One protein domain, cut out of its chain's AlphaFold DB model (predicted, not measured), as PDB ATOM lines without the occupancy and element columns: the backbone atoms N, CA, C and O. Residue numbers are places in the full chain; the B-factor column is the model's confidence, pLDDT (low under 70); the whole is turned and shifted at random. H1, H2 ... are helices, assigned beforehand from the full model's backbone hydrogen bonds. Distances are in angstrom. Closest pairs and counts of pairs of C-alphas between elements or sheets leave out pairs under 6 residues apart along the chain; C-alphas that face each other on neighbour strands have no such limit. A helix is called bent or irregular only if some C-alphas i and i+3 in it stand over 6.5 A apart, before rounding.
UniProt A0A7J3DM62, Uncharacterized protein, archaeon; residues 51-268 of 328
ATOM      1  N   VAL A  51     183.956 162.350 278.381       74.00
ATOM      2  CA  VAL A  51     184.970 162.907 277.475       74.00
ATOM      3  C   VAL A  51     185.335 161.826 276.464       74.00
ATOM      4  O   VAL A  51     186.199 160.991 276.714       74.00
ATOM      5  N   ASP A  52     184.611 161.810 275.346       79.44
ATOM      6  CA  ASP A  52     184.899 160.933 274.208       79.44
ATOM      7  C   ASP A  52     186.041 161.496 273.341       79.44
ATOM      8  O   ASP A  52     186.425 162.663 273.457       79.44
ATOM      9  N   THR A  53     186.566 160.679 272.427       74.94
ATOM     10  CA  THR A  53     187.613 161.084 271.470       74.94
ATOM     11  C   THR A  53     187.219 162.323 270.668       74.94
ATOM     12  O   THR A  53     188.053 163.185 270.401       74.94
ATOM     13  N   THR A  54     185.938 162.469 270.329       79.06
ATOM     14  CA  THR A  54     185.416 163.672 269.671       79.06
ATOM     15  C   THR A  54     185.609 164.909 270.550       79.06
ATOM     16  O   THR A  54     186.159 165.910 270.097       79.06
ATOM     17  N   THR A  55     185.245 164.834 271.828       83.94
ATOM     18  CA  THR A  55     185.401 165.924 272.799       83.94
ATOM     19  C   THR A  55     186.873 166.247 273.028       83.94
ATOM     20  O   THR A  55     187.234 167.419 273.072       83.94
ATOM     21  N   GLU A  56     187.757 165.251 273.066       84.94
ATOM     22  CA  GLU A  56     189.201 165.502 273.126       84.94
ATOM     23  C   GLU A  56     189.685 166.318 271.918       84.94
ATOM     24  O   GLU A  56     190.422 167.292 272.095       84.94
ATOM     25  N   THR A  57     189.257 165.981 270.696       82.88
ATOM     26  CA  THR A  57     189.644 166.749 269.494       82.88
ATOM     27  C   THR A  57     189.057 168.161 269.474       82.88
ATOM     28  O   THR A  57     189.680 169.092 268.956       82.88
ATOM     29  N   GLU A  58     187.877 168.355 270.062       86.50
ATOM     30  CA  GLU A  58     187.279 169.678 270.230       86.50
ATOM     31  C   GLU A  58     188.097 170.521 271.209       86.50
ATOM     32  O   GLU A  58     188.450 171.647 270.860       86.50
ATOM     33  N   ILE A  59     188.489 169.953 272.356       90.12
ATOM     34  CA  ILE A  59     189.342 170.600 273.364       90.12
ATOM     35  C   ILE A  59     190.671 171.047 272.754       90.12
ATOM     36  O   ILE A  59     191.133 172.154 273.027       90.12
ATOM     37  N   ALA A  60     191.273 170.235 271.878       87.25
ATOM     38  CA  ALA A  60     192.500 170.628 271.192       87.25
ATOM     39  C   ALA A  60     192.314 171.940 270.409       87.25
ATOM     40  O   ALA A  60     193.163 172.827 270.487       87.25
ATOM     41  N   ALA A  61     191.197 172.107 269.694       86.06
ATOM     42  CA  ALA A  61     190.911 173.336 268.952       86.06
ATOM     43  C   ALA A  61     190.734 174.560 269.874       86.06
ATOM     44  O   ALA A  61     191.055 175.676 269.466       86.06
ATOM     45  N   MET A  62     190.299 174.354 271.121       91.62
ATOM     46  CA  MET A  62     190.083 175.419 272.111       91.62
ATOM     47  C   MET A  62     191.370 176.024 272.687       91.62
ATOM     48  O   MET A  62     191.304 177.030 273.386       91.62
ATOM     49  N   TYR A  63     192.544 175.468 272.366       89.81
ATOM     50  CA  TYR A  63     193.830 176.106 272.675       89.81
ATOM     51  C   TYR A  63     193.884 177.544 272.121       89.81
ATOM     52  O   TYR A  63     194.348 178.472 272.775       89.81
ATOM     53  N   ASN A  64     193.330 177.772 270.926       88.88
ATOM     54  CA  ASN A  64     193.203 179.109 270.350       88.88
ATOM     55  C   ASN A  64     191.843 179.731 270.724       88.88
ATOM     56  O   ASN A  64     190.819 179.050 270.690       88.88
ATOM     57  N   GLY A  65     191.814 181.035 271.019       91.12
ATOM     58  CA  GLY A  65     190.584 181.741 271.403       91.12
ATOM     59  C   GLY A  65     189.491 181.740 270.321       91.12
ATOM     60  O   GLY A  65     188.319 181.551 270.642       91.12
ATOM     61  N   ILE A  66     189.857 181.871 269.041       91.81
ATOM     62  CA  ILE A  66     188.921 181.741 267.911       91.81
ATOM     63  C   ILE A  66     188.411 180.300 267.828       91.81
ATOM     64  O   ILE A  66     187.210 180.078 267.690       91.81
ATOM     65  N   GLY A  67     189.298 179.316 267.992       90.81
ATOM     66  CA  GLY A  67     188.920 177.903 268.030       90.81
ATOM     67  C   GLY A  67     187.936 177.583 269.163       90.81
ATOM     68  O   GLY A  67     186.931 176.911 268.933       90.81
ATOM     69  N   ALA A  68     188.151 178.138 270.359       93.56
ATOM     70  CA  ALA A  68     187.222 178.033 271.481       93.56
ATOM     71  C   ALA A  68     185.860 178.668 271.169       93.56
ATOM     72  O   ALA A  68     184.821 178.050 271.407       93.56
ATOM     73  N   LYS A  69     185.854 179.858 270.554       95.69
ATOM     74  CA  LYS A  69     184.627 180.529 270.104       95.69
ATOM     75  C   LYS A  69     183.851 179.700 269.082       95.69
ATOM     76  O   LYS A  69     182.637 179.567 269.208       95.69
ATOM     77  N   VAL A  70     184.539 179.097 268.108       93.12
ATOM     78  CA  VAL A  70     183.924 178.194 267.123       93.12
ATOM     79  C   VAL A  70     183.255 177.009 267.818       93.12
ATOM     80  O   VAL A  70     182.108 176.701 267.504       93.12
ATOM     81  N   ARG A  71     183.927 176.360 268.780       94.12
ATOM     82  CA  ARG A  71     183.357 175.209 269.503       94.12
ATOM     83  C   ARG A  71     182.129 175.580 270.333       94.12
ATOM     84  O   ARG A  71     181.140 174.852 270.292       94.12
ATOM     85  N   LEU A  72     182.147 176.724 271.016       96.25
ATOM     86  CA  LEU A  72     180.982 177.220 271.759       96.25
ATOM     87  C   LEU A  72     179.800 177.533 270.831       96.25
ATOM     88  O   LEU A  72     178.686 177.102 271.110       96.25
ATOM     89  N   LEU A  73     180.036 178.186 269.688       95.94
ATOM     90  CA  LEU A  73     178.979 178.456 268.706       95.94
ATOM     91  C   LEU A  73     178.416 177.175 268.082       95.94
ATOM     92  O   LEU A  73     177.214 177.076 267.852       95.94
ATOM     93  N   GLN A  74     179.260 176.170 267.825       93.88
ATOM     94  CA  GLN A  74     178.807 174.857 267.354       93.88
ATOM     95  C   GLN A  74     177.893 174.175 268.379       93.88
ATOM     96  O   GLN A  74     176.859 173.620 267.998       93.88
ATOM     97  N   LEU A  75     178.235 174.255 269.669       95.06
ATOM     98  CA  LEU A  75     177.384 173.758 270.748       95.06
ATOM     99  C   LEU A  75     176.063 174.539 270.822       95.06
ATOM    100  O   LEU A  75     175.001 173.919 270.853       95.06
ATOM    101  N   GLU A  76     176.105 175.874 270.763       97.31
ATOM    102  CA  GLU A  76     174.903 176.718 270.756       97.31
ATOM    103  C   GLU A  76     173.971 176.361 269.589       97.31
ATOM    104  O   GLU A  76     172.771 176.139 269.777       97.31
ATOM    105  N   LYS A  77     174.532 176.240 268.382       94.75
ATOM    106  CA  LYS A  77     173.810 175.848 267.167       94.75
ATOM    107  C   LYS A  77     173.165 174.465 267.316       94.75
ATOM    108  O   LYS A  77     172.017 174.280 266.911       94.75
ATOM    109  N   SER A  78     173.878 173.496 267.897       92.44
ATOM    110  CA  SER A  78     173.363 172.139 268.135       92.44
ATOM    111  C   SER A  78     172.186 172.127 269.118       92.44
ATOM    112  O   SER A  78     171.165 171.481 268.858       92.44
ATOM    113  N   ILE A  79     172.290 172.894 270.210       92.75
ATOM    114  CA  ILE A  79     171.209 173.062 271.190       92.75
ATOM    115  C   ILE A  79     169.994 173.724 270.530       92.75
ATOM    116  O   ILE A  79     168.883 173.211 270.652       92.75
ATOM    117  N   LEU A  80     170.192 174.802 269.761       96.00
ATOM    118  CA  LEU A  80     169.110 175.476 269.036       96.00
ATOM    119  C   LEU A  80     168.378 174.524 268.082       96.00
ATOM    120  O   LEU A  80     167.151 174.482 268.080       96.00
ATOM    121  N   GLY A  81     169.118 173.733 267.299       86.44
ATOM    122  CA  GLY A  81     168.522 172.753 266.391       86.44
ATOM    123  C   GLY A  81     167.667 171.710 267.119       86.44
ATOM    124  O   GLY A  81     166.628 171.292 266.607       86.44
ATOM    125  N   THR A  82     168.076 171.322 268.330       91.94
ATOM    126  CA  THR A  82     167.312 170.404 269.183       91.94
ATOM    127  C   THR A  82     166.048 171.072 269.716       91.94
ATOM    128  O   THR A  82     164.989 170.458 269.645       91.94
ATOM    129  N   ILE A  83     166.134 172.316 270.200       92.19
ATOM    130  CA  ILE A  83     164.973 173.082 270.683       92.19
ATOM    131  C   ILE A  83     163.910 173.175 269.586       92.19
ATOM    132  O   ILE A  83     162.775 172.772 269.814       92.19
ATOM    133  N   LEU A  84     164.289 173.611 268.380       90.88
ATOM    134  CA  LEU A  84     163.353 173.797 267.265       90.88
ATOM    135  C   LEU A  84     162.637 172.494 266.875       90.88
ATOM    136  O   LEU A  84     161.430 172.476 266.641       90.88
ATOM    137  N   ARG A  85     163.374 171.379 266.819       89.25
ATOM    138  CA  ARG A  85     162.785 170.063 266.526       89.25
ATOM    139  C   ARG A  85     161.915 169.566 267.678       89.25
ATOM    140  O   ARG A  85     160.853 169.008 267.430       89.25
ATOM    141  N   GLY A  86     162.352 169.764 268.919       90.25
ATOM    142  CA  GLY A  86     161.617 169.358 270.112       90.25
ATOM    143  C   GLY A  86     160.292 170.101 270.270       90.25
ATOM    144  O   GLY A  86     159.279 169.478 270.571       90.25
ATOM    145  N   GLU A  87     160.256 171.398 269.960       94.69
ATOM    146  CA  GLU A  87     159.014 172.180 269.913       94.69
ATOM    147  C   GLU A  87     158.027 171.617 268.883       94.69
ATOM    148  O   GLU A  87     156.851 171.446 269.199       94.69
ATOM    149  N   LYS A  88     158.503 171.225 267.691       91.00
ATOM    150  CA  LYS A  88     157.662 170.547 266.689       91.00
ATOM    151  C   LYS A  88     157.168 169.175 267.131       91.00
ATOM    152  O   LYS A  88     156.060 168.789 266.769       91.00
ATOM    153  N   VAL A  89     157.960 168.446 267.914       91.00
ATOM    154  CA  VAL A  89     157.517 167.182 268.515       91.00
ATOM    155  C   VAL A  89     156.387 167.426 269.517       91.00
ATOM    156  O   VAL A  89     155.378 166.733 269.455       91.00
ATOM    157  N   ILE A  90     156.517 168.421 270.398       92.94
ATOM    158  CA  ILE A  90     155.472 168.765 271.376       92.94
ATOM    159  C   ILE A  90     154.191 169.223 270.668       92.94
ATOM    160  O   ILE A  90     153.108 168.769 271.022       92.94
ATOM    161  N   GLU A  91     154.310 170.081 269.651       94.00
ATOM    162  CA  GLU A  91     153.179 170.521 268.821       94.00
ATOM    163  C   GLU A  91     152.454 169.318 268.202       94.00
ATOM    164  O   GLU A  91     151.244 169.176 268.359       94.00
ATOM    165  N   PHE A  92     153.204 168.395 267.592       90.62
ATOM    166  CA  PHE A  92     152.647 167.172 267.020       90.62
ATOM    167  C   PHE A  92     151.935 166.301 268.065       90.62
ATOM    168  O   PHE A  92     150.864 165.765 267.777       90.62
ATOM    169  N   ILE A  93     152.499 166.159 269.270       91.50
ATOM    170  CA  ILE A  93     151.868 165.383 270.344       91.50
ATOM    171  C   ILE A  93     150.542 166.027 270.751       91.50
ATOM    172  O   ILE A  93     149.527 165.343 270.776       91.50
ATOM    173  N   LYS A  94     150.518 167.343 270.979       93.31
ATOM    174  CA  LYS A  94     149.295 168.067 271.358       93.31
ATOM    175  C   LYS A  94     148.192 167.985 270.302       93.31
ATOM    176  O   LYS A  94     147.018 167.943 270.654       93.31
ATOM    177  N   GLU A  95     148.561 167.972 269.022       92.81
ATOM    178  CA  GLU A  95     147.609 167.852 267.911       92.81
ATOM    179  C   GLU A  95     146.995 166.447 267.800       92.81
ATOM    180  O   GLU A  95     145.811 166.323 267.494       92.81
ATOM    181  N   ASN A  96     147.786 165.392 268.027       90.81
ATOM    182  CA  ASN A  96     147.393 164.010 267.717       90.81
ATOM    183  C   ASN A  96     147.043 163.167 268.954       90.81
ATOM    184  O   ASN A  96     146.407 162.122 268.826       90.81
ATOM    185  N   TYR A  97     147.440 163.617 270.143       90.12
ATOM    186  CA  TYR A  97     147.276 162.926 271.420       90.12
ATOM    187  C   TYR A  97     146.802 163.917 272.489       90.12
ATOM    188  O   TYR A  97     147.523 164.248 273.424       90.12
ATOM    189  N   ALA A  98     145.574 164.416 272.339       83.12
ATOM    190  CA  ALA A  98     145.021 165.477 273.189       83.12
ATOM    191  C   ALA A  98     144.921 165.119 274.689       83.12
ATOM    192  O   ALA A  98     144.802 166.019 275.516       83.12
ATOM    193  N   GLU A  99     144.947 163.829 275.033       87.00
ATOM    194  CA  GLU A  99     144.881 163.339 276.418       87.00
ATOM    195  C   GLU A  99     146.264 163.162 277.072       87.00
ATOM    196  O   GLU A  99     146.341 162.987 278.285       87.00
ATOM    197  N   GLU A 100     147.352 163.226 276.297       90.75
ATOM    198  CA  GLU A 100     148.710 163.006 276.800       90.75
ATOM    199  C   GLU A 100     149.315 164.290 277.379       90.75
ATOM    200  O   GLU A 100     149.239 165.372 276.787       90.75
ATOM    201  N   ASP A 101     149.969 164.166 278.536       91.12
ATOM    202  CA  ASP A 101     150.638 165.297 279.170       91.12
ATOM    203  C   ASP A 101     152.010 165.562 278.528       91.12
ATOM    204  O   ASP A 101     152.886 164.701 278.471       91.12
ATOM    205  N   THR A 102     152.223 166.801 278.084       93.00
ATOM    206  CA  THR A 102     153.490 167.255 277.487       93.00
ATOM    207  C   THR A 102     154.332 168.111 278.432       93.00
ATOM    208  O   THR A 102     155.438 168.506 278.056       93.00
ATOM    209  N   ASN A 103     153.878 168.354 279.668       92.94
ATOM    210  CA  ASN A 103     154.559 169.214 280.641       92.94
ATOM    211  C   ASN A 103     156.028 168.817 280.866       92.94
ATOM    212  O   ASN A 103     156.902 169.681 280.938       92.94
ATOM    213  N   GLY A 104     156.322 167.512 280.939       91.44
ATOM    214  CA  GLY A 104     157.693 167.013 281.101       91.44
ATOM    215  C   GLY A 104     158.600 167.379 279.920       91.44
ATOM    216  O   GLY A 104     159.715 167.864 280.111       91.44
ATOM    217  N   LEU A 105     158.101 167.228 278.691       89.12
ATOM    218  CA  LEU A 105     158.827 167.605 277.475       89.12
ATOM    219  C   LEU A 105     159.044 169.121 277.397       89.12
ATOM    220  O   LEU A 105     160.137 169.573 277.055       89.12
ATOM    221  N   GLU A 106     158.028 169.909 277.746       95.06
ATOM    222  CA  GLU A 106     158.118 171.371 277.783       95.06
ATOM    223  C   GLU A 106     159.143 171.868 278.802       95.06
ATOM    224  O   GLU A 106     159.921 172.777 278.495       95.06
ATOM    225  N   ALA A 107     159.192 171.249 279.985       92.50
ATOM    226  CA  ALA A 107     160.181 171.559 281.010       92.50
ATOM    227  C   ALA A 107     161.612 171.311 280.505       92.50
ATOM    228  O   ALA A 107     162.475 172.180 280.647       92.50
ATOM    229  N   ILE A 108     161.853 170.184 279.824       90.38
ATOM    230  CA  ILE A 108     163.169 169.868 279.245       90.38
ATOM    231  C   ILE A 108     163.553 170.880 278.149       90.38
ATOM    232  O   ILE A 108     164.699 171.331 278.088       90.38
ATOM    233  N   ILE A 109     162.607 171.295 277.296       94.56
ATOM    234  CA  ILE A 109     162.857 172.341 276.289       94.56
ATOM    235  C   ILE A 109     163.163 173.691 276.948       94.56
ATOM    236  O   ILE A 109     164.041 174.418 276.474       94.56
ATOM    237  N   ALA A 110     162.485 174.036 278.042       93.12
ATOM    238  CA  ALA A 110     162.777 175.248 278.800       93.12
ATOM    239  C   ALA A 110     164.196 175.221 279.398       93.12
ATOM    240  O   ALA A 110     164.914 176.218 279.307       93.12
ATOM    241  N   GLU A 111     164.642 174.079 279.929       93.06
ATOM    242  CA  GLU A 111     166.021 173.910 280.400       93.06
ATOM    243  C   GLU A 111     167.047 174.003 279.266       93.06
ATOM    244  O   GLU A 111     168.070 174.670 279.427       93.06
ATOM    245  N   LEU A 112     166.771 173.420 278.093       92.69
ATOM    246  CA  LEU A 112     167.635 173.566 276.915       92.69
ATOM    247  C   LEU A 112     167.755 175.030 276.464       92.69
ATOM    248  O   LEU A 112     168.838 175.453 276.057       92.69
ATOM    249  N   LYS A 113     166.680 175.824 276.556       95.94
ATOM    250  CA  LYS A 113     166.718 177.268 276.257       95.94
ATOM    251  C   LYS A 113     167.640 178.018 277.219       95.94
ATOM    252  O   LYS A 113     168.489 178.775 276.752       95.94
ATOM    253  N   LEU A 114     167.538 177.755 278.525       93.88
ATOM    254  CA  LEU A 114     168.449 178.329 279.526       93.88
ATOM    255  C   LEU A 114     169.900 177.895 279.286       93.88
ATOM    256  O   LEU A 114     170.813 178.714 279.351       93.88
ATOM    257  N   LEU A 115     170.121 176.621 278.958       95.00
ATOM    258  CA  LEU A 115     171.448 176.104 278.635       95.00
ATOM    259  C   LEU A 115     172.044 176.795 277.399       95.00
ATOM    260  O   LEU A 115     173.231 177.107 277.380       95.00
ATOM    261  N   LYS A 116     171.230 177.078 276.375       96.56
ATOM    262  CA  LYS A 116     171.662 177.831 275.189       96.56
ATOM    263  C   LYS A 116     172.153 179.234 275.560       96.56
ATOM    264  O   LYS A 116     173.168 179.684 275.035       96.56
ATOM    265  N   GLU A 117     171.435 179.920 276.446       95.19
ATOM    266  CA  GLU A 117     171.819 181.245 276.947       95.19
ATOM    267  C   GLU A 117     173.125 181.188 277.751       95.19
ATOM    268  O   GLU A 117     173.990 182.041 277.565       95.19
ATOM    269  N   GLU A 118     173.315 180.154 278.579       94.69
ATOM    270  CA  GLU A 118     174.580 179.925 279.290       94.69
ATOM    271  C   GLU A 118     175.754 179.743 278.323       94.69
ATOM    272  O   GLU A 118     176.791 180.373 278.514       94.69
ATOM    273  N   VAL A 119     175.591 178.933 277.268       96.62
ATOM    274  CA  VAL A 119     176.628 178.740 276.237       96.62
ATOM    275  C   VAL A 119     176.974 180.063 275.553       96.62
ATOM    276  O   VAL A 119     178.154 180.372 275.398       96.62
ATOM    277  N   ALA A 120     175.969 180.866 275.194       95.12
ATOM    278  CA  ALA A 120     176.169 182.167 274.557       95.12
ATOM    279  C   ALA A 120     176.852 183.197 275.480       95.12
ATOM    280  O   ALA A 120     177.507 184.122 274.999       95.12
ATOM    281  N   ALA A 121     176.713 183.047 276.802       95.56
ATOM    282  CA  ALA A 121     177.329 183.923 277.794       95.56
ATOM    283  C   ALA A 121     178.809 183.595 278.074       95.56
ATOM    284  O   ALA A 121     179.512 184.419 278.668       95.56
ATOM    285  N   VAL A 122     179.302 182.422 277.656       95.75
ATOM    286  CA  VAL A 122     180.712 182.051 277.826       95.75
ATOM    287  C   VAL A 122     181.591 182.969 276.978       95.75
ATOM    288  O   VAL A 122     181.427 183.076 275.764       95.75
ATOM    289  N   GLN A 123     182.569 183.610 277.618       94.19
ATOM    290  CA  GLN A 123     183.553 184.459 276.948       94.19
ATOM    291  C   GLN A 123     184.849 183.671 276.718       94.19
ATOM    292  O   GLN A 123     185.659 183.570 277.643       94.19
ATOM    293  N   PRO A 124     185.069 183.108 275.514       93.25
ATOM    294  CA  PRO A 124     186.231 182.273 275.257       93.25
ATOM    295  C   PRO A 124     187.526 183.077 275.320       93.25
ATOM    296  O   PRO A 124     187.650 184.142 274.708       93.25
ATOM    297  N   LYS A 125     188.521 182.519 276.008       91.56
ATOM    298  CA  LYS A 125     189.892 183.039 276.055       91.56
ATOM    299  C   LYS A 125     190.870 181.986 275.537       91.56
ATOM    300  O   LYS A 125     190.637 180.788 275.662       91.56
ATOM    301  N   ALA A 126     191.961 182.436 274.918       88.44
ATOM    302  CA  ALA A 126     193.003 181.533 274.434       88.44
ATOM    303  C   ALA A 126     193.706 180.839 275.609       88.44
ATOM    304  O   ALA A 126     194.008 181.492 276.609       88.44
ATOM    305  N   ASN A 127     194.005 179.544 275.457       87.44
ATOM    306  CA  ASN A 127     194.647 178.699 276.472       87.44
ATOM    307  C   ASN A 127     193.941 178.697 277.840       87.44
ATOM    308  O   ASN A 127     194.595 178.509 278.864       87.44
ATOM    309  N   ASP A 128     192.629 178.936 277.879       92.19
ATOM    310  CA  ASP A 128     191.887 179.010 279.133       92.19
ATOM    311  C   ASP A 128     191.229 177.672 279.479       92.19
ATOM    312  O   ASP A 128     190.244 177.252 278.865       92.19
ATOM    313  N   GLU A 129     191.760 177.016 280.510       91.44
ATOM    314  CA  GLU A 129     191.202 175.773 281.042       91.44
ATOM    315  C   GLU A 129     189.769 175.961 281.550       91.44
ATOM    316  O   GLU A 129     188.966 175.037 281.453       91.44
ATOM    317  N   ASN A 130     189.408 177.145 282.062       91.75
ATOM    318  CA  ASN A 130     188.055 177.382 282.558       91.75
ATOM    319  C   ASN A 130     187.028 177.396 281.416       91.75
ATOM    320  O   ASN A 130     185.978 176.764 281.530       91.75
ATOM    321  N   THR A 131     187.358 178.034 280.289       93.69
ATOM    322  CA  THR A 131     186.545 177.975 279.064       93.69
ATOM    323  C   THR A 131     186.335 176.521 278.615       93.69
ATOM    324  O   THR A 131     185.221 176.138 278.256       93.69
ATOM    325  N   VAL A 132     187.377 175.680 278.672       93.19
ATOM    326  CA  VAL A 132     187.259 174.251 278.336       93.19
ATOM    327  C   VAL A 132     186.355 173.508 279.320       93.19
ATOM    328  O   VAL A 132     185.476 172.761 278.887       93.19
ATOM    329  N   LYS A 133     186.527 173.726 280.631       92.62
ATOM    330  CA  LYS A 133     185.665 173.133 281.665       92.62
ATOM    331  C   LYS A 133     184.204 173.475 281.407       92.62
ATOM    332  O   LYS A 133     183.384 172.570 281.323       92.62
ATOM    333  N   GLN A 134     183.896 174.756 281.202       94.00
ATOM    334  CA  GLN A 134     182.545 175.223 280.892       94.00
ATOM    335  C   GLN A 134     181.992 174.567 279.623       94.00
ATOM    336  O   GLN A 134     180.856 174.107 279.624       94.00
ATOM    337  N   PHE A 135     182.789 174.457 278.560       95.31
ATOM    338  CA  PHE A 135     182.362 173.790 277.331       95.31
ATOM    339  C   PHE A 135     181.991 172.316 277.552       95.31
ATOM    340  O   PHE A 135     180.905 171.894 277.153       95.31
ATOM    341  N   VAL A 136     182.860 171.536 278.207       93.12
ATOM    342  CA  VAL A 136     182.608 170.111 278.498       93.12
ATOM    343  C   VAL A 136     181.383 169.948 279.395       93.12
ATOM    344  O   VAL A 136     180.539 169.081 279.161       93.12
ATOM    345  N   ASP A 137     181.271 170.806 280.399       91.56
ATOM    346  CA  ASP A 137     180.173 170.850 281.350       91.56
ATOM    347  C   ASP A 137     178.820 171.094 280.657       91.56
ATOM    348  O   ASP A 137     177.889 170.296 280.794       91.56
ATOM    349  N   LEU A 138     178.735 172.148 279.844       94.50
ATOM    350  CA  LEU A 138     177.531 172.521 279.099       94.50
ATOM    351  C   LEU A 138     177.182 171.483 278.022       94.50
ATOM    352  O   LEU A 138     176.008 171.181 277.806       94.50
ATOM    353  N   LYS A 139     178.188 170.887 277.369       93.88
ATOM    354  CA  LYS A 139     177.993 169.813 276.386       93.88
ATOM    355  C   LYS A 139     177.382 168.564 277.021       93.88
ATOM    356  O   LYS A 139     176.487 167.957 276.432       93.88
ATOM    357  N   ASN A 140     177.842 168.173 278.209       91.19
ATOM    358  CA  ASN A 140     177.280 167.030 278.930       91.19
ATOM    359  C   ASN A 140     175.848 167.304 279.407       91.19
ATOM    360  O   ASN A 140     174.988 166.437 279.247       91.19
ATOM    361  N   ASP A 141     175.565 168.511 279.906       89.75
ATOM    362  CA  ASP A 141     174.199 168.914 280.256       89.75
ATOM    363  C   ASP A 141     173.273 168.847 279.024       89.75
ATOM    364  O   ASP A 141     172.202 168.246 279.094       89.75
ATOM    365  N   ALA A 142     173.717 169.355 277.865       91.50
ATOM    366  CA  ALA A 142     172.952 169.284 276.615       91.50
ATOM    367  C   ALA A 142     172.654 167.836 276.207       91.50
ATOM    368  O   ALA A 142     171.516 167.508 275.875       91.50
ATOM    369  N   ARG A 143     173.662 166.952 276.260       89.69
ATOM    370  CA  ARG A 143     173.503 165.517 275.961       89.69
ATOM    371  C   ARG A 143     172.490 164.856 276.894       89.69
ATOM    372  O   ARG A 143     171.624 164.130 276.412       89.69
ATOM    373  N   SER A 144     172.578 165.129 278.196       89.06
ATOM    374  CA  SER A 144     171.654 164.595 279.201       89.06
ATOM    375  C   SER A 144     170.214 165.021 278.915       89.06
ATOM    376  O   SER A 144     169.327 164.174 278.896       89.06
ATOM    377  N   LEU A 145     169.980 166.306 278.638       88.44
ATOM    378  CA  LEU A 145     168.642 166.834 278.351       88.44
ATOM    379  C   LEU A 145     168.073 166.293 277.038       88.44
ATOM    380  O   LEU A 145     166.913 165.899 276.981       88.44
ATOM    381  N   VAL A 146     168.892 166.208 275.986       90.31
ATOM    382  CA  VAL A 146     168.489 165.596 274.709       90.31
ATOM    383  C   VAL A 146     168.096 164.134 274.911       90.31
ATOM    384  O   VAL A 146     167.121 163.676 274.316       90.31
ATOM    385  N   LYS A 147     168.851 163.393 275.729       87.50
ATOM    386  CA  LYS A 147     168.552 161.995 276.050       87.50
ATOM    387  C   LYS A 147     167.221 161.878 276.795       87.50
ATOM    388  O   LYS A 147     166.349 161.163 276.311       87.50
ATOM    389  N   GLN A 148     167.037 162.646 277.870       86.75
ATOM    390  CA  GLN A 148     165.786 162.681 278.636       86.75
ATOM    391  C   GLN A 148     164.591 163.033 277.743       86.75
ATOM    392  O   GLN A 148     163.596 162.320 277.747       86.75
ATOM    393  N   PHE A 149     164.718 164.058 276.891       90.69
ATOM    394  CA  PHE A 149     163.659 164.432 275.952       90.69
ATOM    395  C   PHE A 149     163.270 163.269 275.035       90.69
ATOM    396  O   PHE A 149     162.090 163.007 274.826       90.69
ATOM    397  N   ARG A 150     164.260 162.563 274.470       86.94
ATOM    398  CA  ARG A 150     164.009 161.419 273.583       86.94
ATOM    399  C   ARG A 150     163.346 160.262 274.319       86.94
ATOM    400  O   ARG A 150     162.492 159.616 273.727       86.94
ATOM    401  N   GLU A 151     163.765 159.976 275.546       88.00
ATOM    402  CA  GLU A 151     163.196 158.904 276.368       88.00
ATOM    403  C   GLU A 151     161.739 159.212 276.715       88.00
ATOM    404  O   GLU A 151     160.866 158.430 276.349       88.00
ATOM    405  N   THR A 152     161.453 160.402 277.248       85.88
ATOM    406  CA  THR A 152     160.082 160.845 277.540       85.88
ATOM    407  C   THR A 152     159.213 160.903 276.279       85.88
ATOM    408  O   THR A 152     158.064 160.481 276.288       85.88
ATOM    409  N   ALA A 153     159.746 161.374 275.146       86.25
ATOM    410  CA  ALA A 153     158.971 161.446 273.908       86.25
ATOM    411  C   ALA A 153     158.656 160.058 273.328       86.25
ATOM    412  O   ALA A 153     157.617 159.886 272.695       86.25
ATOM    413  N   LYS A 154     159.535 159.064 273.525       87.94
ATOM    414  CA  LYS A 154     159.317 157.682 273.064       87.94
ATOM    415  C   LYS A 154     158.190 156.975 273.812       87.94
ATOM    416  O   LYS A 154     157.603 156.064 273.243       87.94
ATOM    417  N   GLU A 155     157.898 157.371 275.046       89.44
ATOM    418  CA  GLU A 155     156.776 156.812 275.811       89.44
ATOM    419  C   GLU A 155     155.424 157.177 275.177       89.44
ATOM    420  O   GLU A 155     154.481 156.396 275.245       89.44
ATOM    421  N   ILE A 156     155.364 158.324 274.492       87.81
ATOM    422  CA  ILE A 156     154.146 158.863 273.874       87.81
ATOM    423  C   ILE A 156     154.088 158.543 272.369       87.81
ATOM    424  O   ILE A 156     153.043 158.196 271.815       87.81
ATOM    425  N   LEU A 157     155.213 158.682 271.664       85.75
ATOM    426  CA  LEU A 157     155.266 158.564 270.209       85.75
ATOM    427  C   LEU A 157     155.369 157.111 269.741       85.75
ATOM    428  O   LEU A 157     156.245 156.356 270.154       85.75
ATOM    429  N   LYS A 158     154.553 156.761 268.743       83.50
ATOM    430  CA  LYS A 158     154.638 155.482 268.029       83.50
ATOM    431  C   LYS A 158     155.665 155.557 266.899       83.50
ATOM    432  O   LYS A 158     155.881 156.615 266.305       83.50
ATOM    433  N   ASP A 159     156.238 154.416 266.519       73.56
ATOM    434  CA  ASP A 159     157.211 154.335 265.417       73.56
ATOM    435  C   ASP A 159     156.664 154.835 264.068       73.56
ATOM    436  O   ASP A 159     157.419 155.347 263.237       73.56
ATOM    437  N   THR A 160     155.346 154.751 263.870       73.44
ATOM    438  CA  THR A 160     154.635 155.254 262.684       73.44
ATOM    439  C   THR A 160     154.721 156.776 262.526       73.44
ATOM    440  O   THR A 160     154.645 157.283 261.407       73.44
ATOM    441  N   ASN A 161     154.973 157.510 263.613       80.00
ATOM    442  CA  ASN A 161     154.931 158.975 263.649       80.00
ATOM    443  C   ASN A 161     156.160 159.627 262.987       80.00
ATOM    444  O   ASN A 161     156.162 160.827 262.706       80.00
ATOM    445  N   LYS A 162     157.220 158.852 262.701       77.25
ATOM    446  CA  LYS A 162     158.489 159.363 262.143       77.25
ATOM    447  C   LYS A 162     158.301 160.098 260.814       77.25
ATOM    448  O   LYS A 162     158.918 161.139 260.598       77.25
ATOM    449  N   SER A 163     157.454 159.572 259.928       80.00
ATOM    450  CA  SER A 163     157.253 160.155 258.594       80.00
ATOM    451  C   SER A 163     156.472 161.474 258.632       80.00
ATOM    452  O   SER A 163     156.741 162.377 257.838       80.00
ATOM    453  N   GLU A 164     155.546 161.617 259.579       86.50
ATOM    454  CA  GLU A 164     154.750 162.829 259.775       86.50
ATOM    455  C   GLU A 164     155.568 163.925 260.458       86.50
ATOM    456  O   GLU A 164     155.605 165.059 259.975       86.50
ATOM    457  N   LEU A 165     156.335 163.570 261.492       81.88
ATOM    458  CA  LEU A 165     157.282 164.485 262.132       81.88
ATOM    459  C   LEU A 165     158.327 165.014 261.143       81.88
ATOM    460  O   LEU A 165     158.635 166.204 261.145       81.88
ATOM    461  N   ALA A 166     158.818 164.170 260.230       78.31
ATOM    462  CA  ALA A 166     159.737 164.606 259.181       78.31
ATOM    463  C   ALA A 166     159.125 165.669 258.248       78.31
ATOM    464  O   ALA A 166     159.854 166.529 257.748       78.31
ATOM    465  N   LYS A 167     157.802 165.649 258.019       87.62
ATOM    466  CA  LYS A 167     157.106 166.714 257.276       87.62
ATOM    467  C   LYS A 167     157.035 167.993 258.106       87.62
ATOM    468  O   LYS A 167     157.448 169.035 257.605       87.62
ATOM    469  N   LYS A 168     156.633 167.902 259.378       83.69
ATOM    470  CA  LYS A 168     156.580 169.049 260.306       83.69
ATOM    471  C   LYS A 168     157.944 169.733 260.475       83.69
ATOM    472  O   LYS A 168     158.021 170.953 260.559       83.69
ATOM    473  N   PHE A 169     159.049 168.984 260.446       85.56
ATOM    474  CA  PHE A 169     160.396 169.567 260.525       85.56
ATOM    475  C   PHE A 169     160.776 170.445 259.323       85.56
ATOM    476  O   PHE A 169     161.664 171.290 259.451       85.56
ATOM    477  N   LYS A 170     160.111 170.289 258.170       88.38
ATOM    478  CA  LYS A 170     160.320 171.169 257.007       88.38
ATOM    479  C   LYS A 170     159.717 172.558 257.204       88.38
ATOM    480  O   LYS A 170     160.131 173.487 256.525       88.38
ATOM    481  N   GLU A 171     158.771 172.693 258.127       91.62
ATOM    482  CA  GLU A 171     158.090 173.952 258.451       91.62
ATOM    483  C   GLU A 171     158.851 174.779 259.497       91.62
ATOM    484  O   GLU A 171     158.432 175.880 259.846       91.62
ATOM    485  N   ILE A 172     159.956 174.251 260.035       90.38
ATOM    486  CA  ILE A 172     160.785 174.967 261.004       90.38
ATOM    487  C   ILE A 172     161.425 176.182 260.328       90.38
ATOM    488  O   ILE A 172     162.056 176.063 259.276       90.38
ATOM    489  N   ASP A 173     161.331 177.339 260.983       93.44
ATOM    490  CA  ASP A 173     162.145 178.492 260.620       93.44
ATOM    491  C   ASP A 173     163.603 178.269 261.053       93.44
ATOM    492  O   ASP A 173     163.946 178.284 262.237       93.44
ATOM    493  N   TRP A 174     164.477 178.074 260.067       92.12
ATOM    494  CA  TRP A 174     165.912 177.872 260.267       92.12
ATOM    495  C   TRP A 174     166.721 179.177 260.231       92.12
ATOM    496  O   TRP A 174     167.949 179.128 260.248       92.12
ATOM    497  N   SER A 175     166.081 180.351 260.207       94.56
ATOM    498  CA  SER A 175     166.750 181.653 260.062       94.56
ATOM    499  C   SER A 175     167.873 181.883 261.086       94.56
ATOM    500  O   SER A 175     169.020 182.132 260.714       94.56
ATOM    501  N   ASN A 176     167.584 181.750 262.382       91.50
ATOM    502  CA  ASN A 176     168.574 181.952 263.446       91.50
ATOM    503  C   ASN A 176     169.648 180.856 263.473       91.50
ATOM    504  O   ASN A 176     170.811 181.133 263.764       91.50
ATOM    505  N   TYR A 177     169.280 179.625 263.123       93.56
ATOM    506  CA  TYR A 177     170.223 178.517 262.991       93.56
ATOM    507  C   TYR A 177     171.223 178.760 261.851       93.56
ATOM    508  O   TYR A 177     172.424 178.544 262.021       93.56
ATOM    509  N   ASN A 178     170.743 179.271 260.715       92.62
ATOM    510  CA  ASN A 178     171.573 179.608 259.562       92.62
ATOM    511  C   ASN A 178     172.500 180.793 259.860       92.62
ATOM    512  O   ASN A 178     173.673 180.733 259.510       92.62
ATOM    513  N   LYS A 179     172.040 181.805 260.608       95.19
ATOM    514  CA  LYS A 179     172.913 182.895 261.085       95.19
ATOM    515  C   LYS A 179     174.077 182.378 261.934       95.19
ATOM    516  O   LYS A 179     175.215 182.786 261.721       95.19
ATOM    517  N   LEU A 180     173.819 181.460 262.873       90.19
ATOM    518  CA  LEU A 180     174.891 180.820 263.649       90.19
ATOM    519  C   LEU A 180     175.835 180.024 262.741       90.19
ATOM    520  O   LEU A 180     177.048 180.078 262.924       90.19
ATOM    521  N   GLN A 181     175.304 179.318 261.738       92.94
ATOM    522  CA  GLN A 181     176.128 178.595 260.769       92.94
ATOM    523  C   GLN A 181     177.047 179.529 259.973       92.94
ATOM    524  O   GLN A 181     178.232 179.234 259.835       92.94
ATOM    525  N   GLU A 182     176.539 180.655 259.479       93.50
ATOM    526  CA  GLU A 182     177.333 181.652 258.755       93.50
ATOM    527  C   GLU A 182     178.455 182.224 259.632       93.50
ATOM    528  O   GLU A 182     179.607 182.300 259.200       93.50
ATOM    529  N   GLN A 183     178.147 182.546 260.893       94.56
ATOM    530  CA  GLN A 183     179.142 182.997 261.870       94.56
ATOM    531  C   GLN A 183     180.219 181.937 262.130       94.56
ATOM    532  O   GLN A 183     181.406 182.261 262.147       94.56
ATOM    533  N   ILE A 184     179.826 180.669 262.293       91.06
ATOM    534  CA  ILE A 184     180.760 179.550 262.468       91.06
ATOM    535  C   ILE A 184     181.673 179.423 261.248       91.06
ATOM    536  O   ILE A 184     182.886 179.337 261.410       91.06
ATOM    537  N   VAL A 185     181.120 179.445 260.032       90.06
ATOM    538  CA  VAL A 185     181.905 179.329 258.793       90.06
ATOM    539  C   VAL A 185     182.899 180.483 258.664       90.06
ATOM    540  O   VAL A 185     184.068 180.248 258.357       90.06
ATOM    541  N   SER A 186     182.472 181.716 258.945       91.38
ATOM    542  CA  SER A 186     183.350 182.890 258.938       91.38
ATOM    543  C   SER A 186     184.503 182.749 259.939       91.38
ATOM    544  O   SER A 186     185.664 182.906 259.560       91.38
ATOM    545  N   LEU A 187     184.214 182.354 261.182       91.94
ATOM    546  CA  LEU A 187     185.239 182.162 262.213       91.94
ATOM    547  C   LEU A 187     186.167 180.980 261.921       91.94
ATOM    548  O   LEU A 187     187.343 181.030 262.266       91.94
ATOM    549  N   ILE A 188     185.678 179.923 261.269       88.69
ATOM    550  CA  ILE A 188     186.521 178.812 260.811       88.69
ATOM    551  C   ILE A 188     187.529 179.307 259.771       88.69
ATOM    552  O   ILE A 188     188.706 178.956 259.851       88.69
ATOM    553  N   ARG A 189     187.096 180.135 258.812       89.19
ATOM    554  CA  ARG A 189     187.995 180.732 257.809       89.19
ATOM    555  C   ARG A 189     189.043 181.621 258.470       89.19
ATOM    556  O   ARG A 189     190.225 181.491 258.161       89.19
ATOM    557  N   GLU A 190     188.632 182.454 259.423       91.06
ATOM    558  CA  GLU A 190     189.535 183.302 260.207       91.06
ATOM    559  C   GLU A 190     190.549 182.474 261.013       91.06
ATOM    560  O   GLU A 190     191.753 182.707 260.921       91.06
ATOM    561  N   TYR A 191     190.079 181.455 261.734       87.00
ATOM    562  CA  TYR A 191     190.920 180.537 262.500       87.00
ATOM    563  C   TYR A 191     191.941 179.824 261.607       87.00
ATOM    564  O   TYR A 191     193.129 179.779 261.926       87.00
ATOM    565  N   ASN A 192     191.505 179.298 260.462       85.56
ATOM    566  CA  ASN A 192     192.387 178.617 259.519       85.56
ATOM    567  C   ASN A 192     193.424 179.586 258.924       85.56
ATOM    568  O   ASN A 192     194.601 179.237 258.837       85.56
ATOM    569  N   ALA A 193     193.029 180.816 258.583       89.19
ATOM    570  CA  ALA A 193     193.953 181.851 258.124       89.19
ATOM    571  C   ALA A 193     194.999 182.202 259.198       89.19
ATOM    572  O   ALA A 193     196.191 182.245 258.893       89.19
ATOM    573  N   GLN A 194     194.585 182.360 260.460       88.00
ATOM    574  CA  GLN A 194     195.495 182.615 261.580       88.00
ATOM    575  C   GLN A 194     196.489 181.462 261.779       88.00
ATOM    576  O   GLN A 194     197.680 181.688 261.979       88.00
ATOM    577  N   ARG A 195     196.033 180.206 261.675       83.94
ATOM    578  CA  ARG A 195     196.920 179.035 261.764       83.94
ATOM    579  C   ARG A 195     197.955 178.997 260.644       83.94
ATOM    580  O   ARG A 195     199.105 178.631 260.887       83.94
ATOM    581  N   LEU A 196     197.569 179.383 259.430       86.06
ATOM    582  CA  LEU A 196     198.501 179.496 258.310       86.06
ATOM    583  C   LEU A 196     199.509 180.621 258.523       86.06
ATOM    584  O   LEU A 196     200.690 180.443 258.236       86.06
ATOM    585  N   GLU A 197     199.071 181.753 259.062       87.94
ATOM    586  CA  GLU A 197     199.948 182.865 259.416       87.94
ATOM    587  C   GLU A 197     200.981 182.454 260.476       87.94
ATOM    588  O   GLU A 197     202.185 182.643 260.274       87.94
ATOM    589  N   GLU A 198     200.544 181.792 261.553       84.62
ATOM    590  CA  GLU A 198     201.425 181.199 262.567       84.62
ATOM    591  C   GLU A 198     202.435 180.242 261.918       84.62
ATOM    592  O   GLU A 198     203.642 180.351 262.156       84.62
ATOM    593  N   PHE A 199     201.972 179.346 261.043       83.12
ATOM    594  CA  PHE A 199     202.817 178.393 260.326       83.12
ATOM    595  C   PHE A 199     203.882 179.085 259.459       83.12
ATOM    596  O   PHE A 199     205.069 178.758 259.554       83.12
ATOM    597  N   PHE A 200     203.493 180.068 258.645       84.69
ATOM    598  CA  PHE A 200     204.419 180.777 257.760       84.69
ATOM    599  C   PHE A 200     205.395 181.678 258.518       84.69
ATOM    600  O   PHE A 200     206.561 181.770 258.121       84.69
ATOM    601  N   SER A 201     204.977 182.257 259.647       85.00
ATOM    602  CA  SER A 201     205.867 183.033 260.519       85.00
ATOM    603  C   SER A 201     207.044 182.189 261.025       85.00
ATOM    604  O   SER A 201     208.190 182.640 261.005       85.00
ATOM    605  N   LYS A 202     206.798 180.920 261.386       82.25
ATOM    606  CA  LYS A 202     207.835 179.975 261.843       82.25
ATOM    607  C   LYS A 202     208.780 179.536 260.727       82.25
ATOM    608  O   LYS A 202     209.898 179.108 261.010       82.25
ATOM    609  N   LEU A 203     208.336 179.634 259.478       78.50
ATOM    610  CA  LEU A 203     209.142 179.362 258.291       78.50
ATOM    611  C   LEU A 203     209.868 180.604 257.761       78.50
ATOM    612  O   LEU A 203     210.566 180.488 256.757       78.50
ATOM    613  N   GLU A 204     209.707 181.765 258.410       79.56
ATOM    614  CA  GLU A 204     210.241 183.057 257.953       79.56
ATOM    615  C   GLU A 204     209.810 183.385 256.505       79.56
ATOM    616  O   GLU A 204     210.500 184.084 255.762       79.56
ATOM    617  N   ALA A 205     208.643 182.878 256.091       78.19
ATOM    618  CA  ALA A 205     208.103 183.041 254.748       78.19
ATOM    619  C   ALA A 205     206.951 184.056 254.761       78.19
ATOM    620  O   ALA A 205     205.991 183.909 255.511       78.19
ATOM    621  N   LYS A 206     207.007 185.083 253.902       73.12
ATOM    622  CA  LYS A 206     205.898 186.036 253.722       73.12
ATOM    623  C   LYS A 206     204.968 185.558 252.612       73.12
ATOM    624  O   LYS A 206     205.395 185.452 251.459       73.12
ATOM    625  N   ARG A 207     203.713 185.256 252.956       72.75
ATOM    626  CA  ARG A 207     202.695 184.734 252.025       72.75
ATOM    627  C   ARG A 207     201.296 185.275 252.345       72.75
ATOM    628  O   ARG A 207     200.369 184.508 252.579       72.75
ATOM    629  N   SER A 208     201.162 186.601 252.338       77.25
ATOM    630  CA  SER A 208     199.893 187.295 252.601       77.25
ATOM    631  C   SER A 208     198.774 186.871 251.645       77.25
ATOM    632  O   SER A 208     197.664 186.630 252.094       77.25
ATOM    633  N   GLU A 209     199.064 186.677 250.355       86.69
ATOM    634  CA  GLU A 209     198.037 186.337 249.354       86.69
ATOM    635  C   GLU A 209     197.317 185.007 249.622       86.69
ATOM    636  O   GLU A 209     196.103 184.924 249.457       86.69
ATOM    637  N   LEU A 210     198.036 183.960 250.046       87.50
ATOM    638  CA  LEU A 210     197.401 182.678 250.375       87.50
ATOM    639  C   LEU A 210     196.538 182.800 251.635       87.50
ATOM    640  O   LEU A 210     195.448 182.236 251.689       87.50
ATOM    641  N   ILE A 211     197.027 183.533 252.637       88.31
ATOM    642  CA  ILE A 211     196.317 183.745 253.901       88.31
ATOM    643  C   ILE A 211     195.005 184.496 253.641       88.31
ATOM    644  O   ILE A 211     193.965 184.065 254.136       88.31
ATOM    645  N   GLU A 212     195.023 185.545 252.811       91.00
ATOM    646  CA  GLU A 212     193.805 186.281 252.444       91.00
ATOM    647  C   GLU A 212     192.822 185.413 251.650       91.00
ATOM    648  O   GLU A 212     191.635 185.394 251.970       91.00
ATOM    649  N   LYS A 213     193.297 184.606 250.689       90.56
ATOM    650  CA  LYS A 213     192.428 183.668 249.952       90.56
ATOM    651  C   LYS A 213     191.710 182.690 250.881       90.56
ATOM    652  O   LYS A 213     190.534 182.395 250.685       90.56
ATOM    653  N   VAL A 214     192.397 182.197 251.913       89.44
ATOM    654  CA  VAL A 214     191.789 181.318 252.923       89.44
ATOM    655  C   VAL A 214     190.809 182.080 253.807       89.44
ATOM    656  O   VAL A 214     189.707 181.589 254.046       89.44
ATOM    657  N   ARG A 215     191.168 183.291 254.246       90.12
ATOM    658  CA  ARG A 215     190.302 184.148 255.067       90.12
ATOM    659  C   ARG A 215     188.994 184.492 254.346       90.12
ATOM    660  O   ARG A 215     187.927 184.415 254.951       90.12
ATOM    661  N   ASN A 216     189.063 184.780 253.049       90.62
ATOM    662  CA  ASN A 216     187.902 185.087 252.212       90.62
ATOM    663  C   ASN A 216     187.083 183.841 251.831       90.62
ATOM    664  O   ASN A 216     185.933 183.959 251.411       90.62
ATOM    665  N   GLY A 217     187.637 182.636 252.007       86.62
ATOM    666  CA  GLY A 217     187.005 181.388 251.570       86.62
ATOM    667  C   GLY A 217     187.097 181.149 250.061       86.62
ATOM    668  O   GLY A 217     186.305 180.386 249.517       86.62
ATOM    669  N   GLU A 218     188.055 181.783 249.383       89.62
ATOM    670  CA  GLU A 218     188.329 181.608 247.949       89.62
ATOM    671  C   GLU A 218     189.088 180.307 247.648       89.62
ATOM    672  O   GLU A 218     189.240 179.935 246.487       89.62
ATOM    673  N   MET A 219     189.591 179.624 248.683       84.62
ATOM    674  CA  MET A 219     190.384 178.405 248.548       84.62
ATOM    675  C   MET A 219     189.897 177.303 249.487       84.62
ATOM    676  O   MET A 219     189.734 177.511 250.692       84.62
ATOM    677  N   LYS A 220     189.722 176.095 248.942       82.25
ATOM    678  CA  LYS A 220     189.361 174.907 249.725       82.25
ATOM    679  C   LYS A 220     190.577 174.335 250.441       82.25
ATOM    680  O   LYS A 220     191.703 174.421 249.961       82.25
ATOM    681  N   MET A 221     190.359 173.629 251.549       75.56
ATOM    682  CA  MET A 221     191.462 173.104 252.367       75.56
ATOM    683  C   MET A 221     192.415 172.156 251.612       75.56
ATOM    684  O   MET A 221     193.624 172.134 251.855       75.56
ATOM    685  N   ASN A 222     191.891 171.401 250.644       81.00
ATOM    686  CA  ASN A 222     192.703 170.531 249.792       81.00
ATOM    687  C   ASN A 222     193.660 171.335 248.897       81.00
ATOM    688  O   ASN A 222     194.815 170.948 248.727       81.00
ATOM    689  N   GLU A 223     193.204 172.469 248.367       85.44
ATOM    690  CA  GLU A 223     194.004 173.383 247.547       85.44
ATOM    691  C   GLU A 223     195.059 174.084 248.407       85.44
ATOM    692  O   GLU A 223     196.234 174.101 248.040       85.44
ATOM    693  N   VAL A 224     194.679 174.531 249.612       81.81
ATOM    694  CA  VAL A 224     195.610 175.079 250.616       81.81
ATOM    695  C   VAL A 224     196.741 174.092 250.890       81.81
ATOM    696  O   VAL A 224     197.918 174.448 250.849       81.81
ATOM    697  N   THR A 225     196.403 172.822 251.118       81.38
ATOM    698  CA  THR A 225     197.386 171.770 251.404       81.38
ATOM    699  C   THR A 225     198.336 171.541 250.226       81.38
ATOM    700  O   THR A 225     199.542 171.362 250.420       81.38
ATOM    701  N   GLN A 226     197.821 171.558 248.994       84.81
ATOM    702  CA  GLN A 226     198.643 171.426 247.790       84.81
ATOM    703  C   GLN A 226     199.590 172.615 247.606       84.81
ATOM    704  O   GLN A 226     200.766 172.409 247.300       84.81
ATOM    705  N   GLU A 227     199.114 173.838 247.834       84.81
ATOM    706  CA  GLU A 227     199.936 175.044 247.749       84.81
ATOM    707  C   GLU A 227     201.024 175.066 248.826       84.81
ATOM    708  O   GLU A 227     202.195 175.299 248.516       84.81
ATOM    709  N   ILE A 228     200.695 174.695 250.069       83.69
ATOM    710  CA  ILE A 228     201.700 174.484 251.122       83.69
ATOM    711  C   ILE A 228     202.740 173.466 250.662       83.69
ATOM    712  O   ILE A 228     203.935 173.734 250.751       83.69
ATOM    713  N   ARG A 229     202.328 172.323 250.105       83.19
ATOM    714  CA  ARG A 229     203.261 171.288 249.635       83.19
ATOM    715  C   ARG A 229     204.227 171.807 248.567       83.19
ATOM    716  O   ARG A 229     205.427 171.544 248.667       83.19
ATOM    717  N   LYS A 230     203.721 172.543 247.570       85.25
ATOM    718  CA  LYS A 230     204.539 173.167 246.516       85.25
ATOM    719  C   LYS A 230     205.534 174.156 247.116       85.25
ATOM    720  O   LYS A 230     206.724 174.091 246.816       85.25
ATOM    721  N   MET A 231     205.074 175.015 248.020       80.12
ATOM    722  CA  MET A 231     205.929 176.004 248.676       80.12
ATOM    723  C   MET A 231     207.017 175.356 249.526       80.12
ATOM    724  O   MET A 231     208.179 175.753 249.457       80.12
ATOM    725  N   MET A 232     206.669 174.315 250.279       80.44
ATOM    726  CA  MET A 232     207.619 173.593 251.114       80.44
ATOM    727  C   MET A 232     208.756 172.983 250.301       80.44
ATOM    728  O   MET A 232     209.866 172.907 250.819       80.44
ATOM    729  N   ALA A 233     208.524 172.589 249.043       83.19
ATOM    730  CA  ALA A 233     209.574 172.077 248.165       83.19
ATOM    731  C   ALA A 233     210.669 173.123 247.884       83.19
ATOM    732  O   ALA A 233     211.840 172.751 247.816       83.19
ATOM    733  N   GLY A 234     210.303 174.409 247.801       80.69
ATOM    734  CA  GLY A 234     211.216 175.524 247.523       80.69
ATOM    735  C   GLY A 234     211.958 176.095 248.739       80.69
ATOM    736  O   GLY A 234     212.884 176.879 248.565       80.69
ATOM    737  N   ILE A 235     211.592 175.714 249.968       82.75
ATOM    738  CA  ILE A 235     212.252 176.204 251.193       82.75
ATOM    739  C   ILE A 235     213.548 175.428 251.451       82.75
ATOM    740  O   ILE A 235     213.558 174.192 251.378       82.75
ATOM    741  N   ALA A 236     214.617 176.137 251.832       84.75
ATOM    742  CA  ALA A 236     215.911 175.541 252.152       84.75
ATOM    743  C   ALA A 236     215.791 174.473 253.266       84.75
ATOM    744  O   ALA A 236     215.067 174.682 254.245       84.75
ATOM    745  N   PRO A 237     216.521 173.340 253.192       84.75
ATOM    746  CA  PRO A 237     216.383 172.244 254.156       84.75
ATOM    747  C   PRO A 237     216.566 172.651 255.627       84.75
ATOM    748  O   PRO A 237     215.853 172.153 256.497       84.75
ATOM    749  N   LEU A 238     217.488 173.578 255.915       81.56
ATOM    750  CA  LEU A 238     217.735 174.071 257.276       81.56
ATOM    751  C   LEU A 238     216.578 174.929 257.806       81.56
ATOM    752  O   LEU A 238     216.139 174.722 258.937       81.56
ATOM    753  N   GLN A 239     216.036 175.830 256.985       80.69
ATOM    754  CA  GLN A 239     214.860 176.638 257.334       80.69
ATOM    755  C   GLN A 239     213.628 175.753 257.542       80.69
ATOM    756  O   GLN A 239     212.917 175.890 258.536       80.69
ATOM    757  N   ARG A 240     213.438 174.760 256.667       80.44
ATOM    758  CA  ARG A 240     212.392 173.741 256.797       80.44
ATOM    759  C   ARG A 240     212.493 172.987 258.124       80.44
ATOM    760  O   ARG A 240     211.484 172.795 258.797       80.44
ATOM    761  N   LYS A 241     213.706 172.587 258.523       82.94
ATOM    762  CA  LYS A 241     213.958 171.908 259.803       82.94
ATOM    763  C   LYS A 241     213.669 172.818 261.002       82.94
ATOM    764  O   LYS A 241     213.050 172.359 261.958       82.94
ATOM    765  N   LYS A 242     214.074 174.093 260.954       81.56
ATOM    766  CA  LYS A 242     213.799 175.080 262.015       81.56
ATOM    767  C   LYS A 242     212.295 175.315 262.189       81.56
ATOM    768  O   LYS A 242     211.797 175.213 263.307       81.56
ATOM    769  N   GLY A 243     211.566 175.531 261.092       79.00
ATOM    770  CA  GLY A 243     210.107 175.666 261.131       79.00
ATOM    771  C   GLY A 243     209.423 174.413 261.681       79.00
ATOM    772  O   GLY A 243     208.535 174.517 262.522       79.00
ATOM    773  N   PHE A 244     209.897 173.223 261.301       79.38
ATOM    774  CA  PHE A 244     209.378 171.953 261.819       79.38
ATOM    775  C   PHE A 244     209.547 171.807 263.336       79.38
ATOM    776  O   PHE A 244     208.620 171.378 264.019       79.38
ATOM    777  N   LEU A 245     210.706 172.192 263.880       84.69
ATOM    778  CA  LEU A 245     210.923 172.188 265.328       84.69
ATOM    779  C   LEU A 245     209.946 173.132 266.042       84.69
ATOM    780  O   LEU A 245     209.347 172.732 267.036       84.69
ATOM    781  N   GLY A 246     209.717 174.329 265.493       81.44
ATOM    782  CA  GLY A 246     208.744 175.278 266.043       81.44
ATOM    783  C   GLY A 246     207.301 174.761 266.021       81.44
ATOM    784  O   GLY A 246     206.557 174.972 266.978       81.44
ATOM    785  N   LEU A 247     206.904 174.046 264.965       80.44
ATOM    786  CA  LEU A 247     205.577 173.423 264.877       80.44
ATOM    787  C   LEU A 247     205.422 172.259 265.851       80.44
ATOM    788  O   LEU A 247     204.386 172.129 266.497       80.44
ATOM    789  N   ASN A 248     206.454 171.428 265.994       82.88
ATOM    790  CA  ASN A 248     206.445 170.345 266.972       82.88
ATOM    791  C   ASN A 248     206.319 170.872 268.396       82.88
ATOM    792  O   ASN A 248     205.560 170.308 269.179       82.88
ATOM    793  N   GLU A 249     207.035 171.948 268.721       86.81
ATOM    794  CA  GLU A 249     206.936 172.604 270.021       86.81
ATOM    795  C   GLU A 249     205.515 173.127 270.269       86.81
ATOM    796  O   GLU A 249     204.930 172.856 271.317       86.81
ATOM    797  N   MET A 250     204.918 173.805 269.285       83.19
ATOM    798  CA  MET A 250     203.539 174.290 269.374       83.19
ATOM    799  C   MET A 250     202.539 173.143 269.571       83.19
ATOM    800  O   MET A 250     201.709 173.194 270.478       83.19
ATOM    801  N   ASN A 251     202.664 172.072 268.788       83.44
ATOM    802  CA  ASN A 251     201.808 170.890 268.898       83.44
ATOM    803  C   ASN A 251     202.024 170.137 270.219       83.44
ATOM    804  O   ASN A 251     201.109 169.482 270.713       83.44
ATOM    805  N   ALA A 252     203.229 170.177 270.792       86.94
ATOM    806  CA  ALA A 252     203.495 169.615 272.111       86.94
ATOM    807  C   ALA A 252     202.796 170.436 273.203       86.94
ATOM    808  O   ALA A 252     202.084 169.857 274.019       86.94
ATOM    809  N   ARG A 253     202.908 171.773 273.171       88.62
ATOM    810  CA  ARG A 253     202.197 172.670 274.103       88.62
ATOM    811  C   ARG A 253     200.686 172.475 274.035       88.62
ATOM    812  O   ARG A 253     200.036 172.350 275.066       88.62
ATOM    813  N   GLN A 254     200.146 172.377 272.824       87.69
ATOM    814  CA  GLN A 254     198.725 172.133 272.608       87.69
ATOM    815  C   GLN A 254     198.269 170.784 273.176       87.69
ATOM    816  O   GLN A 254     197.219 170.719 273.808       87.69
ATOM    817  N   ARG A 255     199.063 169.719 273.007       87.44
ATOM    818  CA  ARG A 255     198.768 168.399 273.589       87.44
ATOM    819  C   ARG A 255     198.828 168.403 275.113       87.44
ATOM    820  O   ARG A 255     197.964 167.808 275.748       87.44
ATOM    821  N   VAL A 256     199.811 169.090 275.697       89.94
ATOM    822  CA  VAL A 256     199.904 169.261 277.156       89.94
ATOM    823  C   VAL A 256     198.671 169.995 277.680       89.94
ATOM    824  O   VAL A 256     198.036 169.510 278.612       89.94
ATOM    825  N   PHE A 257     198.283 171.102 277.041       90.69
ATOM    826  CA  PHE A 257     197.065 171.841 277.381       90.69
ATOM    827  C   PHE A 257     195.808 170.980 277.258       90.69
ATOM    828  O   PHE A 257     194.985 170.966 278.169       90.69
ATOM    829  N   GLN A 258     195.659 170.247 276.154       88.44
ATOM    830  CA  GLN A 258     194.518 169.365 275.922       88.44
ATOM    831  C   GLN A 258     194.403 168.327 277.040       88.44
ATOM    832  O   GLN A 258     193.339 168.178 277.631       88.44
ATOM    833  N   HIS A 259     195.506 167.652 277.368       87.88
ATOM    834  CA  HIS A 259     195.533 166.646 278.423       87.88
ATOM    835  C   HIS A 259     195.217 167.245 279.802       87.88
ATOM    836  O   HIS A 259     194.376 166.711 280.523       87.88
ATOM    837  N   ALA A 260     195.841 168.375 280.153       89.31
ATOM    838  CA  ALA A 260     195.567 169.084 281.403       89.31
ATOM    839  C   ALA A 260     194.094 169.507 281.499       89.31
ATOM    840  O   ALA A 260     193.437 169.239 282.501       89.31
ATOM    841  N   SER A 261     193.542 170.062 280.419       90.19
ATOM    842  CA  SER A 261     192.150 170.508 280.363       90.19
ATOM    843  C   SER A 261     191.160 169.348 280.455       90.19
ATOM    844  O   SER A 261     190.129 169.489 281.105       90.19
ATOM    845  N   VAL A 262     191.461 168.191 279.853       87.62
ATOM    846  CA  VAL A 262     190.637 166.976 279.985       87.62
ATOM    847  C   VAL A 262     190.599 166.510 281.439       87.62
ATOM    848  O   VAL A 262     189.518 166.252 281.967       87.62
ATOM    849  N   LEU A 263     191.755 166.427 282.105       88.06
ATOM    850  CA  LEU A 263     191.814 166.052 283.521       88.06
ATOM    851  C   LEU A 263     191.054 167.055 284.393       88.06
ATOM    852  O   LEU A 263     190.227 166.664 285.214       88.06
ATOM    853  N   ALA A 264     191.275 168.344 284.159       86.94
ATOM    854  CA  ALA A 264     190.653 169.412 284.923       86.94
ATOM    855  C   ALA A 264     189.132 169.508 284.678       86.94
ATOM    856  O   ALA A 264     188.389 169.922 285.568       86.94
ATOM    857  N   ALA A 265     188.650 169.130 283.488       87.19
ATOM    858  CA  ALA A 265     187.224 169.012 283.191       87.19
ATOM    859  C   ALA A 265     186.581 167.836 283.935       87.19
ATOM    860  O   ALA A 265     185.449 167.963 284.403       87.19
ATOM    861  N   LYS A 266     187.306 166.724 284.103       85.62
ATOM    862  CA  LYS A 266     186.839 165.570 284.884       85.62
ATOM    863  C   LYS A 266     186.787 165.862 286.382       85.62
ATOM    864  O   LYS A 266     185.826 165.499 287.057       85.62
ATOM    865  N   GLU A 267     187.803 166.544 286.893       86.50
ATOM    866  CA  GLU A 267     187.897 166.908 288.303       86.50
ATOM    867  C   GLU A 267     186.708 167.784 288.728       86.50
ATOM    868  O   GLU A 267     186.378 168.742 288.035       86.50
ATOM    869  N   LYS A 268     186.056 167.482 289.862       84.31
ATOM    870  CA  LYS A 268     184.930 168.263 290.432       84.31
ATOM    871  C   LYS A 268     183.763 168.530 289.472       84.31
ATOM    872  O   LYS A 268     183.002 169.479 289.661       84.31
TER     873      LYS A 268
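What this domain is: This is residues 51 to 268 of the 328 residues of an uncharacterized protein of archaeon (UniProt A0A7J3DM62). Three helices side by side, H2, H3 and H4, make a bundle toward one end of an elongated shape, and the long H6 runs back along H2 and on past it to meet H9, which slants back to residues 129 to 137 of H4. H1 packs on both H2 and H9, H7 folds back along H6, and H5 crosses residues 85 to 92 of H2. The printed part has 218 residues with nine named helices, H1 to H9 in order, and no named strand: all helix, loose, radius of gyration of the C-alphas 22.1 A, spans 76 by 41 by 28 A.

How they stand to each other: Start at H1, residues 53 to 61; it touches residues 67 to 71 alone of the hub H2, residues 65 to 96, closest C-alphas Ala 61 and Gly 67, 5.1 A. H3, residues 103 to 121, forms a hairpin with H2, closest C-alphas Glu 76 and Lys 116, 5.6 A. H4, residues 129 to 156, completes the up-and-down bundle, each helix running against the one before; its closest C-alpha pair with H3 is Phe 149 and Leu 105, 6.0 A. H5, residues 159 to 171, touches H2 at Phe 169 and Arg 85, C-alphas 6.5 A; it is only just irregular, C-alphas 160 and 163 being 6.9 A apart. H6, residues 175 to 202, touches H2 at a shallow tilt of 19 degrees, opposite ways, closest C-alphas Ile 184 and Val 70, 5.8 A. H7, residues 208 to 216, forms a hairpin with H6, and H8, residues 221 to 234, is near H6. H9, residues 237 to 266, touches H4 at a steep tilt of 56 degrees, closest C-alphas Ala 265 and Lys 133, 4.7 A. Every O i to N i+4 pair is within hydrogen-bond range in H1, H2, H3, H6, H7 and H9; H4 has 23 of 24, H5 5 of 9, H8 9 of 10.

Where its parts are: Find C-alpha 53 at (187.613, 161.084, 271.470), where H1 begins. H2 runs 46.8 A from C-alpha 65, H4 41.4 A and H6 41.2 A; H9 runs 43.1 A to C-alpha 266 at (186.839, 165.570, 284.884).

The domain as a whole: The two farthest C-alphas, Glu 99 and Leu 238, are 76.1 A apart. The printed part has no cut, no link is long, and no printed residue is under 70.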